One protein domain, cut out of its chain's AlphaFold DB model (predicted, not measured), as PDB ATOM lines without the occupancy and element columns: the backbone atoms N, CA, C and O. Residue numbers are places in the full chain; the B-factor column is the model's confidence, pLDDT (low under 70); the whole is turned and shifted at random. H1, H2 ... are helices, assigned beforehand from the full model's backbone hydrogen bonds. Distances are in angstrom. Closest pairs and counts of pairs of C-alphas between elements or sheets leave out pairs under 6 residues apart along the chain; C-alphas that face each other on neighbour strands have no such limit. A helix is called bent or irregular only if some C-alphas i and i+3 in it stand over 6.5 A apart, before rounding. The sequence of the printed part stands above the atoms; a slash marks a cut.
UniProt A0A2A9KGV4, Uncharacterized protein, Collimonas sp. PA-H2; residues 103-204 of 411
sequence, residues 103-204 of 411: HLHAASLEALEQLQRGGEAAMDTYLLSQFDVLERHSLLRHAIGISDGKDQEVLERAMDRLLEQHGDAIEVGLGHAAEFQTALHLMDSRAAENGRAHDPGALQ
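AT A GLANCE: This is residues 103 to 204 of the 411 residues of an uncharacterized protein of Collimonas sp. PA-H2 (UniProt A0A2A9KGV4). A small head of helices has one long helical arm leading out of it, and this arm makes most of the length. In the head H2 sits in the middle: H1a crosses it, H3a runs back beside it as the second half of a helical hairpin, and H1b folds back along H1a; H3b starts at one end of H2, and its residues 175 to 193 reach away from the head. After the arm, residues 194 to 204 turn back toward the head. The printed part has 102 residues with three named helices, H1, H2 and H3 in chain order, and no named strand; the class is all helix. The whole is loose, with a radius of gyration of the C-alphas of 17.5 A and spans of 56 by 27 by 24 A.

HOW THE PARTS SIT: Start with H1, residues 103 to 130, assigned as one helix by its hydrogen bonds but bent: C-alphas 117 and 120 are 9.5 A apart. Its arms H1a, residues 103 to 117, and H1b, residues 120 to 130, touch, H1a with residues 111 to 115 alone; they run opposite ways at a shallow tilt of 34.7 degrees, only just short of steep, and their closest C-alphas are those of Leu 115 and Met 123, 5.0 A apart. Next comes H2, residues 133 to 146, which touches H1a with its residues 139 to 143 alone, about perpendicular at 77 degrees; the closest C-alphas, of Ser 108 and Ala 143, are 5.0 A apart. H1b and H2 are close but not clearly touching, with the C-alphas of Leu 127 and Arg 136 closest at 6.2 A. Then look at H3, residues 152 to 193, also assigned as one helix by its hydrogen bonds but bent: C-alphas 165 and 168 are 8.6 A apart, and its arms H3a, residues 152 to 165, and H3b, residues 168 to 193, are about perpendicular at 87 degrees. H2 and H3a touch as a helical hairpin, opposite ways at a shallow tilt of 19 degrees, with the C-alphas of Ile 144 and Gln 152 closest at 5.8 A. Residues 169 to 174 of H3b alone touch H2, at 85 degrees, about perpendicular; the closest C-alphas are those of Leu 134 and Ile 170, 5.8 A apart. H1a is apart from H3a and H3b, and H1b is apart from H3b. In H1a, H1b, H2, H3a and H3b every O i to N i+4 pair is within hydrogen-bond range.

IN THESE COORDINATES: Find C-alpha 103 at (6.880, -33.466, 38.183); from there H1a runs 20.8 A to C-alpha 117, and H1b covers 15.7 A. H2 begins at C-alpha 133, at (16.767, -43.628, 29.018), and measures 20.1 A; H3a measures 19.9 A. H3b runs 37.5 A to C-alpha 193 at (4.943, -12.099, 12.384).

THE WHOLE: Look for the two C-alphas farthest apart at Gly 118 and Gly 195, 56.0 A from each other. The printed part has no cut, and the links H1 to H2 and H2 to H3 are both tight. In the B-factor column the mean pLDDT of the printed part is 76.4; it is under 70 at residue 103, residues 168 to 169 and residues 172 to 204, and H3b has a mean of 56.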
ATOM      1  N   HIS A 103       6.882 -32.030  38.440       69.31
ATOM      2  CA  HIS A 103       6.880 -33.466  38.183       69.31
ATOM      3  C   HIS A 103       8.291 -34.038  38.226       69.31
ATOM      4  O   HIS A 103       8.529 -35.010  38.942       69.31
ATOM      5  N   LEU A 104       9.244 -33.399  37.541       78.69
ATOM      6  CA  LEU A 104      10.649 -33.803  37.603       78.69
ATOM      7  C   LEU A 104      11.183 -33.729  39.037       78.69
ATOM      8  O   LEU A 104      11.913 -34.615  39.481       78.69
ATOM      9  N   HIS A 105      10.805 -32.683  39.775       83.62
ATOM     10  CA  HIS A 105      11.195 -32.533  41.169       83.62
ATOM     11  C   HIS A 105      10.589 -33.627  42.057       83.62
ATOM     12  O   HIS A 105      11.329 -34.245  42.820       83.62
ATOM     13  N   ALA A 106       9.292 -33.922  41.921       84.94
ATOM     14  CA  ALA A 106       8.635 -34.998  42.661       84.94
ATOM     15  C   ALA A 106       9.241 -36.378  42.346       84.94
ATOM     16  O   ALA A 106       9.577 -37.112  43.270       84.94
ATOM     17  N   ALA A 107       9.464 -36.692  41.067       84.62
ATOM     18  CA  ALA A 107      10.085 -37.948  40.640       84.62
ATOM     19  C   ALA A 107      11.536 -38.079  41.135       84.62
ATOM     20  O   ALA A 107      11.974 -39.156  41.532       84.62
ATOM     21  N   SER A 108      12.282 -36.970  41.170       90.94
ATOM     22  CA  SER A 108      13.645 -36.958  41.718       90.94
ATOM     23  C   SER A 108      13.654 -37.182  43.232       90.94
ATOM     24  O   SER A 108      14.511 -37.907  43.731       90.94
ATOM     25  N   LEU A 109      12.694 -36.608  43.967       92.38
ATOM     26  CA  LEU A 109      12.527 -36.869  45.400       92.38
ATOM     27  C   LEU A 109      12.121 -38.321  45.673       92.38
ATOM     28  O   LEU A 109      12.640 -38.926  46.606       92.38
ATOM     29  N   GLU A 110      11.240 -38.896  44.855       92.44
ATOM     30  CA  GLU A 110      10.853 -40.301  44.977       92.44
ATOM     31  C   GLU A 110      12.034 -41.236  44.682       92.44
ATOM     32  O   GLU A 110      12.273 -42.167  45.446       92.44
ATOM     33  N   ALA A 111      12.840 -40.961  43.653       94.44
ATOM     34  CA  ALA A 111      14.052 -41.736  43.379       94.44
ATOM     35  C   ALA A 111      15.051 -41.694  44.548       94.44
ATOM     36  O   ALA A 111      15.603 -42.732  44.920       94.44
ATOM     37  N   LEU A 112      15.241 -40.522  45.165       95.12
ATOM     38  CA  LEU A 112      16.049 -40.375  46.381       95.12
ATOM     39  C   LEU A 112      15.453 -41.161  47.557       95.12
ATOM     40  O   LEU A 112      16.181 -41.816  48.298       95.12
ATOM     41  N   GLU A 113      14.131 -41.157  47.717       94.81
ATOM     42  CA  GLU A 113      13.463 -41.940  48.755       94.81
ATOM     43  C   GLU A 113      13.635 -43.455  48.535       94.81
ATOM     44  O   GLU A 113      13.901 -44.191  49.490       94.81
ATOM     45  N   GLN A 114      13.545 -43.935  47.291       96.06
ATOM     46  CA  GLN A 114      13.817 -45.338  46.952       96.06
ATOM     47  C   GLN A 114      15.274 -45.711  47.244       96.06
ATOM     48  O   GLN A 114      15.536 -46.778  47.805       96.06
ATOM     49  N   LEU A 115      16.211 -44.810  46.934       96.38
ATOM     50  CA  LEU A 115      17.625 -44.974  47.258       96.38
ATOM     51  C   LEU A 115      17.848 -45.080  48.776       96.38
ATOM     52  O   LEU A 115      18.562 -45.970  49.230       96.38
ATOM     53  N   GLN A 116      17.188 -44.241  49.573       94.62
ATOM     54  CA  GLN A 116      17.312 -44.262  51.035       94.62
ATOM     55  C   GLN A 116      16.668 -45.499  51.675       94.62
ATOM     56  O   GLN A 116      17.182 -46.021  52.665       94.62
ATOM     57  N   ARG A 117      15.547 -45.985  51.129       94.81
ATOM     58  CA  ARG A 117      14.814 -47.141  51.675       94.81
ATOM     59  C   ARG A 117      15.413 -48.486  51.276       94.81
ATOM     60  O   ARG A 117      15.414 -49.408  52.089       94.81
ATOM     61  N   GLY A 118      15.865 -48.619  50.032       92.19
ATOM     62  CA  GLY A 118      16.255 -49.905  49.444       92.19
ATOM     63  C   GLY A 118      17.626 -49.913  48.770       92.19
ATOM     64  O   GLY A 118      18.005 -50.924  48.179       92.19
ATOM     65  N   GLY A 119      18.379 -48.816  48.860       95.75
ATOM     66  CA  GLY A 119      19.689 -48.681  48.238       95.75
ATOM     67  C   GLY A 119      19.629 -48.545  46.715       95.75
ATOM     68  O   GLY A 119      18.580 -48.340  46.102       95.75
ATOM     69  N   GLU A 120      20.803 -48.684  46.104       94.94
ATOM     70  CA  GLU A 120      21.038 -48.484  44.669       94.94
ATOM     71  C   GLU A 120      20.148 -49.383  43.790       94.94
ATOM     72  O   GLU A 120      19.580 -48.923  42.804       94.94
ATOM     73  N   ALA A 121      19.928 -50.638  44.195       94.19
ATOM     74  CA  ALA A 121      19.113 -51.589  43.437       94.19
ATOM     75  C   ALA A 121      17.617 -51.220  43.386       94.19
ATOM     76  O   ALA A 121      16.959 -51.446  42.367       94.19
ATOM     77  N   ALA A 122      17.066 -50.661  44.471       95.00
ATOM     78  CA  ALA A 122      15.666 -50.237  44.512       95.00
ATOM     79  C   ALA A 122      15.438 -48.996  43.642       95.00
ATOM     80  O   ALA A 122      14.480 -48.959  42.869       95.00
ATOM     81  N   MET A 123      16.361 -48.031  43.707       96.56
ATOM     82  CA  MET A 123      16.361 -46.864  42.828       96.56
ATOM     83  C   MET A 123      16.475 -47.280  41.356       96.56
ATOM     84  O   MET A 123      15.646 -46.865  40.553       96.56
ATOM     85  N   ASP A 124      17.429 -48.147  41.003       93.94
ATOM     86  CA  ASP A 124      17.602 -48.608  39.620       93.94
ATOM     87  C   ASP A 124      16.342 -49.329  39.106       93.94
ATOM     88  O   ASP A 124      15.919 -49.101  37.973       93.94
ATOM     89  N   THR A 125      15.686 -50.138  39.947       93.12
ATOM     90  CA  THR A 125      14.421 -50.812  39.600       93.12
ATOM     91  C   THR A 125      13.289 -49.812  39.364       93.12
ATOM     92  O   THR A 125      12.566 -49.923  38.375       93.12
ATOM     93  N   TYR A 126      13.148 -48.815  40.243       92.25
ATOM     94  CA  TYR A 126      12.176 -47.735  40.079       92.25
ATOM     95  C   TYR A 126      12.421 -46.984  38.765       92.25
ATOM     96  O   TYR A 126      11.521 -46.905  37.927       92.25
ATOM     97  N   LEU A 127      13.663 -46.553  38.535       89.56
ATOM     98  CA  LEU A 127      14.061 -45.812  37.344       89.56
ATOM     99  C   LEU A 127      13.784 -46.602  36.063       89.56
ATOM    100  O   LEU A 127      13.196 -46.067  35.130       89.56
ATOM    101  N   LEU A 128      14.180 -47.877  36.023       88.75
ATOM    102  CA  LEU A 128      13.975 -48.754  34.867       88.75
ATOM    103  C   LEU A 128      12.502 -49.064  34.595       88.75
ATOM    104  O   LEU A 128      12.143 -49.299  33.443       88.75
ATOM    105  N   SER A 129      11.670 -49.123  35.636       80.69
ATOM    106  CA  SER A 129      10.259 -49.483  35.471       80.69
ATOM    107  C   SER A 129       9.402 -48.331  34.953       80.69
ATOM    108  O   SER A 129       8.449 -48.583  34.217       80.69
ATOM    109  N   GLN A 130       9.737 -47.089  35.312       79.88
ATOM    110  CA  GLN A 130       8.870 -45.936  35.052       79.88
ATOM    111  C   GLN A 130       9.381 -44.979  33.978       79.88
ATOM    112  O   GLN A 130       8.569 -44.285  33.373       79.88
ATOM    113  N   PHE A 131      10.691 -44.936  33.729       80.38
ATOM    114  CA  PHE A 131      11.301 -43.876  32.929       80.38
ATOM    115  C   PHE A 131      12.133 -44.429  31.778       80.38
ATOM    116  O   PHE A 131      12.861 -45.423  31.907       80.38
ATOM    117  N   ASP A 132      12.077 -43.747  30.638       80.06
ATOM    118  CA  ASP A 132      12.951 -44.056  29.515       80.06
ATOM    119  C   ASP A 132      14.422 -43.665  29.794       80.06
ATOM    120  O   ASP A 132      14.797 -43.215  30.874       80.06
ATOM    121  N   VAL A 133      15.328 -43.921  28.848       79.25
ATOM    122  CA  VAL A 133      16.767 -43.628  29.018       79.25
ATOM    123  C   VAL A 133      17.045 -42.130  29.227       79.25
ATOM    124  O   VAL A 133      17.899 -41.761  30.033       79.25
ATOM    125  N   LEU A 134      16.352 -41.271  28.485       75.06
ATOM    126  CA  LEU A 134      16.552 -39.821  28.466       75.06
ATOM    127  C   LEU A 134      15.958 -39.162  29.702       75.06
ATOM    128  O   LEU A 134      16.564 -38.278  30.313       75.06
ATOM    129  N   GLU A 135      14.785 -39.649  30.070       77.19
ATOM    130  CA  GLU A 135      14.117 -39.380  31.317       77.19
ATOM    131  C   GLU A 135      15.048 -39.760  32.477       77.19
ATOM    132  O   GLU A 135      15.522 -38.895  33.205       77.19
ATOM    133  N   ARG A 136      15.498 -41.013  32.591       86.50
ATOM    134  CA  ARG A 136      16.439 -41.403  33.661       86.50
ATOM    135  C   ARG A 136      17.663 -40.490  33.768       86.50
ATOM    136  O   ARG A 136      18.020 -40.094  34.875       86.50
ATOM    137  N   HIS A 137      18.258 -40.096  32.642       87.50
ATOM    138  CA  HIS A 137      19.386 -39.161  32.625       87.50
ATOM    139  C   HIS A 137      19.019 -37.796  33.227       87.50
ATOM    140  O   HIS A 137      19.704 -37.280  34.108       87.50
ATOM    141  N   SER A 138      17.923 -37.190  32.783       80.62
ATOM    142  CA  SER A 138      17.521 -35.872  33.280       80.62
ATOM    143  C   SER A 138      17.066 -35.909  34.747       80.62
ATOM    144  O   SER A 138      17.279 -34.936  35.472       80.62
ATOM    145  N   LEU A 139      16.520 -37.041  35.206       87.25
ATOM    146  CA  LEU A 139      16.049 -37.249  36.578       87.25
ATOM    147  C   LEU A 139      17.258 -37.358  37.484       87.25
ATOM    148  O   LEU A 139      17.357 -36.610  38.446       87.25
ATOM    149  N   LEU A 140      18.216 -38.220  37.135       92.44
ATOM    150  CA  LEU A 140      19.460 -38.368  37.886       92.44
ATOM    151  C   LEU A 140      20.212 -37.037  37.974       92.44
ATOM    152  O   LEU A 140      20.711 -36.687  39.038       92.44
ATOM    153  N   ARG A 141      20.236 -36.242  36.899       91.06
ATOM    154  CA  ARG A 141      20.899 -34.931  36.902       91.06
ATOM    155  C   ARG A 141      20.212 -33.957  37.858       91.06
ATOM    156  O   ARG A 141      20.893 -33.213  38.561       91.06
ATOM    157  N   HIS A 142      18.879 -33.965  37.894       88.12
ATOM    158  CA  HIS A 142      18.109 -33.144  38.829       88.12
ATOM    159  C   HIS A 142      18.252 -33.642  40.270       88.12
ATOM    160  O   HIS A 142      18.496 -32.834  41.161       88.12
ATOM    161  N   ALA A 143      18.202 -34.959  40.490       91.69
ATOM    162  CA  ALA A 143      18.422 -35.616  41.777       91.69
ATOM    163  C   ALA A 143      19.800 -35.278  42.370       91.69
ATOM    164  O   ALA A 143      19.882 -34.935  43.546       91.69
ATOM    165  N   ILE A 144      20.862 -35.287  41.554       93.06
ATOM    166  CA  ILE A 144      22.210 -34.841  41.955       93.06
ATOM    167  C   ILE A 144      22.177 -33.378  42.410       93.06
ATOM    168  O   ILE A 144      22.756 -33.039  43.437       93.06
ATOM    169  N   GLY A 145      21.462 -32.513  41.683       89.06
ATOM    170  CA  GLY A 145      21.349 -31.091  42.011       89.06
ATOM    171  C   GLY A 145      20.569 -30.784  43.297       89.06
ATOM    172  O   GLY A 145      20.813 -29.742  43.904       89.06
ATOM    173  N   ILE A 146      19.647 -31.661  43.714       91.38
ATOM    174  CA  ILE A 146      18.834 -31.487  44.934       91.38
ATOM    175  C   ILE A 146      19.309 -32.331  46.128       91.38
ATOM    176  O   ILE A 146      18.767 -32.178  47.223       91.38
ATOM    177  N   SER A 147      20.277 -33.229  45.934       90.88
ATOM    178  CA  SER A 147      20.807 -34.106  46.984       90.88
ATOM    179  C   SER A 147      21.506 -33.308  48.097       90.88
ATOM    180  O   SER A 147      22.136 -32.282  47.845       90.88
ATOM    181  N   ASP A 148      21.446 -33.807  49.339       88.56
ATOM    182  CA  ASP A 148      22.175 -33.252  50.493       88.56
ATOM    183  C   ASP A 148      23.676 -33.622  50.499       88.56
ATOM    184  O   ASP A 148      24.394 -33.314  51.453       88.56
ATOM    185  N   GLY A 149      24.147 -34.287  49.437       89.06
ATOM    186  CA  GLY A 149      25.526 -34.723  49.236       89.06
ATOM    187  C   GLY A 149      25.810 -36.146  49.719       89.06
ATOM    188  O   GLY A 149      26.767 -36.753  49.246       89.06
ATOM    189  N   LYS A 150      24.985 -36.729  50.602       90.00
ATOM    190  CA  LYS A 150      25.208 -38.108  51.089       90.00
ATOM    191  C   LYS A 150      24.989 -39.150  50.002       90.00
ATOM    192  O   LYS A 150      25.686 -40.158  49.959       90.00
ATOM    193  N   ASP A 151      24.035 -38.870  49.125       92.00
ATOM    194  CA  ASP A 151      23.613 -39.761  48.048       92.00
ATOM    195  C   ASP A 151      24.331 -39.453  46.718       92.00
ATOM    196  O   ASP A 151      24.192 -40.194  45.744       92.00
ATOM    197  N   GLN A 152      25.131 -38.379  46.667       93.44
ATOM    198  CA  GLN A 152      25.715 -37.847  45.432       93.44
ATOM    199  C   GLN A 152      26.615 -38.861  44.716       93.44
ATOM    200  O   GLN A 152      26.443 -39.078  43.520       93.44
ATOM    201  N   GLU A 153      27.514 -39.543  45.433       94.31
ATOM    202  CA  GLU A 153      28.411 -40.536  44.821       94.31
ATOM    203  C   GLU A 153      27.652 -41.720  44.201       94.31
ATOM    204  O   GLU A 153      28.110 -42.320  43.229       94.31
ATOM    205  N   VAL A 154      26.501 -42.102  44.767       94.81
ATOM    206  CA  VAL A 154      25.686 -43.196  44.221       94.81
ATOM    207  C   VAL A 154      24.969 -42.734  42.955       94.81
ATOM    208  O   VAL A 154      24.956 -43.457  41.960       94.81
ATOM    209  N   LEU A 155      24.420 -41.519  42.972       95.19
ATOM    210  CA  LEU A 155      23.730 -40.929  41.824       95.19
ATOM    211  C   LEU A 155      24.683 -40.655  40.655       95.19
ATOM    212  O   LEU A 155      24.332 -40.932  39.511       95.19
ATOM    213  N   GLU A 156      25.894 -40.163  40.929       94.81
ATOM    214  CA  GLU A 156      26.940 -39.966  39.918       94.81
ATOM    215  C   GLU A 156      27.368 -41.303  39.304       94.81
ATOM    216  O   GLU A 156      27.400 -41.431  38.084       94.81
ATOM    217  N   ARG A 157      27.565 -42.351  40.119       95.69
ATOM    218  CA  ARG A 157      27.836 -43.702  39.598       95.69
ATOM    219  C   ARG A 157      26.689 -44.251  38.750       95.69
ATOM    220  O   ARG A 157      26.945 -44.911  37.743       95.69
ATOM    221  N   ALA A 158      25.437 -44.016  39.142       93.62
ATOM    222  CA  ALA A 158      24.276 -44.418  38.350       93.62
ATOM    223  C   ALA A 158      24.219 -43.660  37.012       93.62
ATOM    224  O   ALA A 158      23.943 -44.266  35.975       93.62
ATOM    225  N   MET A 159      24.547 -42.364  37.018       95.38
ATOM    226  CA  MET A 159      24.658 -41.543  35.813       95.38
ATOM    227  C   MET A 159      25.756 -42.051  34.876       95.38
ATOM    228  O   MET A 159      25.505 -42.232  33.687       95.38
ATOM    229  N   ASP A 160      26.949 -42.326  35.403       94.19
ATOM    230  CA  ASP A 160      28.081 -42.815  34.614       94.19
ATOM    231  C   ASP A 160      27.751 -44.149  33.942       94.19
ATOM    232  O   ASP A 160      28.000 -44.313  32.749       94.19
ATOM    233  N   ARG A 161      27.099 -45.079  34.658       94.94
ATOM    234  CA  ARG A 161      26.616 -46.336  34.061       94.94
ATOM    235  C   ARG A 161      25.591 -46.100  32.961       94.94
ATOM    236  O   ARG A 161      25.618 -46.788  31.942       94.94
ATOM    237  N   LEU A 162      24.674 -45.158  33.165       91.56
ATOM    238  CA  LEU A 162      23.660 -44.824  32.173       91.56
ATOM    239  C   LEU A 162      24.307 -44.250  30.900       91.56
ATOM    240  O   LEU A 162      23.932 -44.642  29.796       91.56
ATOM    241  N   LEU A 163      25.308 -43.376  31.050       90.56
ATOM    242  CA  LEU A 163      26.089 -42.815  29.944       90.56
ATOM    243  C   LEU A 163      26.978 -43.865  29.266       90.56
ATOM    244  O   LEU A 163      27.092 -43.865  28.046       90.56
ATOM    245  N   GLU A 164      27.563 -44.798  30.012       93.56
ATOM    246  CA  GLU A 164      28.355 -45.890  29.440       93.56
ATOM    247  C   GLU A 164      27.483 -46.843  28.606       93.56
ATOM    248  O   GLU A 164      27.873 -47.268  27.520       93.56
ATOM    249  N   GLN A 165      26.273 -47.152  29.080       91.19
ATOM    250  CA  GLN A 165      25.357 -48.069  28.394       91.19
ATOM    251  C   GLN A 165      24.603 -47.417  27.231       91.19
ATOM    252  O   GLN A 165      24.245 -48.097  26.264       91.19
ATOM    253  N   HIS A 166      24.303 -46.122  27.339       84.62
ATOM    254  CA  HIS A 166      23.371 -45.444  26.443       84.62
ATOM    255  C   HIS A 166      23.837 -44.062  25.969       84.62
ATOM    256  O   HIS A 166      23.013 -43.294  25.475       84.62
ATOM    257  N   GLY A 167      25.129 -43.744  26.078       81.50
ATOM    258  CA  GLY A 167      25.696 -42.429  25.760       81.50
ATOM    259  C   GLY A 167      25.274 -41.889  24.397       81.50
ATOM    260  O   GLY A 167      24.728 -40.792  24.333       81.50
ATOM    261  N   ASP A 168      25.395 -42.692  23.337       69.19
ATOM    262  CA  ASP A 168      24.990 -42.293  21.982       69.19
ATOM    263  C   ASP A 168      23.493 -41.941  21.902       69.19
ATOM    264  O   ASP A 168      23.099 -40.948  21.291       69.19
ATOM    265  N   ALA A 169      22.631 -42.738  22.545       63.84
ATOM    266  CA  ALA A 169      21.188 -42.496  22.558       63.84
ATOM    267  C   ALA A 169      20.835 -41.238  23.365       63.84
ATOM    268  O   ALA A 169      19.926 -40.499  22.984       63.84
ATOM    269  N   ILE A 170      21.569 -40.990  24.452       70.25
ATOM    270  CA  ILE A 170      21.427 -39.804  25.298       70.25
ATOM    271  C   ILE A 170      21.869 -38.552  24.552       70.25
ATOM    272  O   ILE A 170      21.125 -37.577  24.530       70.25
ATOM    273  N   GLU A 171      23.024 -38.583  23.893       71.12
ATOM    274  CA  GLU A 171      23.539 -37.465  23.104       71.12
ATOM    275  C   GLU A 171      22.577 -37.100  21.966       71.12
ATOM    276  O   GLU A 171      22.192 -35.938  21.818       71.12
ATOM    277  N   VAL A 172      22.101 -38.104  21.224       62.78
ATOM    278  CA  VAL A 172      21.108 -37.914  20.159       62.78
ATOM    279  C   VAL A 172      19.791 -37.364  20.719       62.78
ATOM    280  O   VAL A 172      19.218 -36.435  20.150       62.78
ATOM    281  N   GLY A 173      19.307 -37.896  21.843       54.88
ATOM    282  CA  GLY A 173      18.065 -37.448  22.473       54.88
ATOM    283  C   GLY A 173      18.135 -36.033  23.051       54.88
ATOM    284  O   GLY A 173      17.195 -35.257  22.879       54.88
ATOM    285  N   LEU A 174      19.255 -35.670  23.683       64.75
ATOM    286  CA  LEU A 174      19.540 -34.309  24.148       64.75
ATOM    287  C   LEU A 174      19.606 -33.331  22.976       64.75
ATOM    288  O   LEU A 174      19.056 -32.232  23.069       64.75
ATOM    289  N   GLY A 175      20.212 -33.761  21.864       56.31
ATOM    290  CA  GLY A 175      20.120 -33.074  20.583       56.31
ATOM    291  C   GLY A 175      18.659 -32.825  20.231       56.31
ATOM    292  O   GLY A 175      18.203 -31.689  20.280       56.31
ATOM    293  N   HIS A 176      17.873 -33.871  19.992       52.94
ATOM    294  CA  HIS A 176      16.468 -33.737  19.589       52.94
ATOM    295  C   HIS A 176      15.614 -32.845  20.516       52.94
ATOM    296  O   HIS A 176      14.743 -32.121  20.039       52.94
ATOM    297  N   ALA A 177      15.864 -32.849  21.826       53.06
ATOM    298  CA  ALA A 177      15.122 -32.042  22.793       53.06
ATOM    299  C   ALA A 177      15.385 -30.538  22.689       53.06
ATOM    300  O   ALA A 177      14.451 -29.733  22.717       53.06
ATOM    301  N   ALA A 178      16.648 -30.138  22.564       54.72
ATOM    302  CA  ALA A 178      16.985 -28.730  22.387       54.72
ATOM    303  C   ALA A 178      16.694 -28.262  20.941       54.72
ATOM    304  O   ALA A 178      16.330 -27.102  20.714       54.72
ATOM    305  N   GLU A 179      16.703 -29.196  19.982       52.19
ATOM    306  CA  GLU A 179      16.103 -29.054  18.655       52.19
ATOM    307  C   GLU A 179      14.633 -28.619  18.822       52.19
ATOM    308  O   GLU A 179      14.244 -27.534  18.377       52.19
ATOM    309  N   PHE A 180      13.844 -29.412  19.546       52.53
ATOM    310  CA  PHE A 180      12.418 -29.195  19.771       52.53
ATOM    311  C   PHE A 180      12.092 -27.866  20.459       52.53
ATOM    312  O   PHE A 180      11.270 -27.108  19.941       52.53
ATOM    313  N   GLN A 181      12.777 -27.512  21.552       55.47
ATOM    314  CA  GLN A 181      12.581 -26.206  22.205       55.47
ATOM    315  C   GLN A 181      12.751 -25.043  21.237       55.47
ATOM    316  O   GLN A 181      12.020 -24.050  21.310       55.47
ATOM    317  N   THR A 182      13.691 -25.162  20.303       53.66
ATOM    318  CA  THR A 182      13.925 -24.064  19.382       53.66
ATOM    319  C   THR A 182      12.889 -23.986  18.264       53.66
ATOM    320  O   THR A 182      12.517 -22.888  17.849       53.66
ATOM    321  N   ALA A 183      12.369 -25.125  17.798       51.97
ATOM    322  CA  ALA A 183      11.216 -25.158  16.893       51.97
ATOM    323  C   ALA A 183      10.040 -24.358  17.441       51.97
ATOM    324  O   ALA A 183       9.371 -23.639  16.706       51.97
ATOM    325  N   LEU A 184       9.799 -24.513  18.735       54.69
ATOM    326  CA  LEU A 184       8.677 -23.905  19.428       54.69
ATOM    327  C   LEU A 184       8.859 -22.399  19.529       54.69
ATOM    328  O   LEU A 184       7.985 -21.655  19.101       54.69
ATOM    329  N   HIS A 185      10.053 -21.959  19.927       56.53
ATOM    330  CA  HIS A 185      10.420 -20.547  19.873       56.53
ATOM    331  C   HIS A 185      10.256 -19.948  18.466       56.53
ATOM    332  O   HIS A 185       9.822 -18.803  18.316       56.53
ATOM    333  N   LEU A 186      10.572 -20.714  17.418       55.56
ATOM    334  CA  LEU A 186      10.421 -20.266  16.038       55.56
ATOM    335  C   LEU A 186       8.948 -20.233  15.591       55.56
ATOM    336  O   LEU A 186       8.538 -19.291  14.912       55.56
ATOM    337  N   MET A 187       8.140 -21.223  15.974       53.19
ATOM    338  CA  MET A 187       6.691 -21.206  15.754       53.19
ATOM    339  C   MET A 187       6.049 -19.995  16.432       53.19
ATOM    340  O   MET A 187       5.246 -19.314  15.795       53.19
ATOM    341  N   ASP A 188       6.469 -19.678  17.654       52.47
ATOM    342  CA  ASP A 188       6.008 -18.505  18.395       52.47
ATOM    343  C   ASP A 188       6.413 -17.203  17.688       52.47
ATOM    344  O   ASP A 188       5.601 -16.281  17.566       52.47
ATOM    345  N   SER A 189       7.635 -17.139  17.144       52.78
ATOM    346  CA  SER A 189       8.104 -15.975  16.375       52.78
ATOM    347  C   SER A 189       7.329 -15.776  15.063       52.78
ATOM    348  O   SER A 189       6.909 -14.664  14.753       52.78
ATOM    349  N   ARG A 190       7.027 -16.855  14.328       52.16
ATOM    350  CA  ARG A 190       6.248 -16.797  13.077       52.16
ATOM    351  C   ARG A 190       4.762 -16.545  13.310       52.16
ATOM    352  O   ARG A 190       4.096 -15.960  12.456       52.16
ATOM    353  N   ALA A 191       4.212 -17.000  14.434       49.06
ATOM    354  CA  ALA A 191       2.855 -16.648  14.834       49.06
ATOM    355  C   ALA A 191       2.749 -15.133  15.077       49.06
ATOM    356  O   ALA A 191       1.813 -14.513  14.569       49.06
ATOM    357  N   ALA A 192       3.754 -14.544  15.739       52.78
ATOM    358  CA  ALA A 192       3.845 -13.105  15.973       52.78
ATOM    359  C   ALA A 192       3.993 -12.286  14.670       52.78
ATOM    360  O   ALA A 192       3.338 -11.255  14.520       52.78
ATOM    361  N   GLU A 193       4.780 -12.759  13.695       49.53
ATOM    362  CA  GLU A 193       4.943 -12.099  12.384       49.53
ATOM    363  C   GLU A 193       3.645 -12.042  11.558       49.53
ATOM    364  O   GLU A 193       3.439 -11.110  10.784       49.53
ATOM    365  N   ASN A 194       2.731 -12.998  11.747       53.53
ATOM    366  CA  ASN A 194       1.456 -13.063  11.022       53.53
ATOM    367  C   ASN A 194       0.324 -12.248  11.681       53.53
ATOM    368  O   ASN A 194      -0.852 -12.471  11.385       53.53
ATOM    369  N   GLY A 195       0.647 -11.336  12.604       43.19
ATOM    370  CA  GLY A 195      -0.337 -10.493  13.293       43.19
ATOM    371  C   GLY A 195      -1.275 -11.263  14.228       43.19
ATOM    372  O   GLY A 195      -2.244 -10.698  14.735       43.19
ATOM    373  N   ARG A 196      -1.001 -12.549  14.481       46.75
ATOM    374  CA  ARG A 196      -1.605 -13.273  15.597       46.75
ATOM    375  C   ARG A 196      -0.813 -12.883  16.837       46.75
ATOM    376  O   ARG A 196       0.415 -12.917  16.814       46.75
ATOM    377  N   ALA A 197      -1.514 -12.434  17.877       44.41
ATOM    378  CA  ALA A 197      -0.884 -12.015  19.122       44.41
ATOM    379  C   ALA A 197       0.111 -13.083  19.588       44.41
ATOM    380  O   ALA A 197      -0.160 -14.278  19.465       44.41
ATOM    381  N   HIS A 198       1.262 -12.617  20.075       40.28
ATOM    382  CA  HIS A 198       2.289 -13.447  20.681       40.28
ATOM    383  C   HIS A 198       1.620 -14.384  21.683       40.28
ATOM    384  O   HIS A 198       1.082 -13.933  22.692       40.28
ATOM    385  N   ASP A 199       1.618 -15.673  21.370       43.09
ATOM    386  CA  ASP A 199       1.154 -16.694  22.284       43.09
ATOM    387  C   ASP A 199       2.381 -17.515  22.671       43.09
ATOM    388  O   ASP A 199       2.620 -18.566  22.087       43.09
ATOM    389  N   PRO A 200       3.201 -17.058  23.639       42.22
ATOM    390  CA  PRO A 200       4.157 -17.941  24.318       42.22
ATOM    391  C   PRO A 200       3.441 -19.141  24.970       42.22
ATOM    392  O   PRO A 200       4.064 -20.108  25.402       42.22
ATOM    393  N   GLY A 201       2.106 -19.099  24.998       41.38
ATOM    394  CA  GLY A 201       1.236 -20.219  25.220       41.38
ATOM    395  C   GLY A 201       0.878 -21.024  23.977       41.38
ATOM    396  O   GLY A 201      -0.029 -21.802  24.102       41.38
ATOM    397  N   ALA A 202       1.497 -20.990  22.797       45.47
ATOM    398  CA  ALA A 202       1.091 -21.948  21.750       45.47
ATOM    399  C   ALA A 202       1.336 -23.395  22.214       45.47
ATOM    400  O   ALA A 202       0.479 -24.260  22.039       45.47
ATOM    401  N   LEU A 203       2.462 -23.618  22.902       46.84
ATOM    402  CA  LEU A 203       2.779 -24.842  23.638       46.84
ATOM    403  C   LEU A 203       2.042 -24.960  24.964       46.84
ATOM    404  O   LEU A 203       1.605 -26.045  25.306       46.84
ATOM    405  N   GLN A 204       1.944 -23.873  25.734       47.53
ATOM    406  CA  GLN A 204       1.280 -23.885  27.038       47.53
ATOM    407  C   GLN A 204      -0.243 -23.958  26.895       47.53
ATOM    408  O   GLN A 204      -0.892 -24.407  27.811       47.53
TER     409      GLN A 204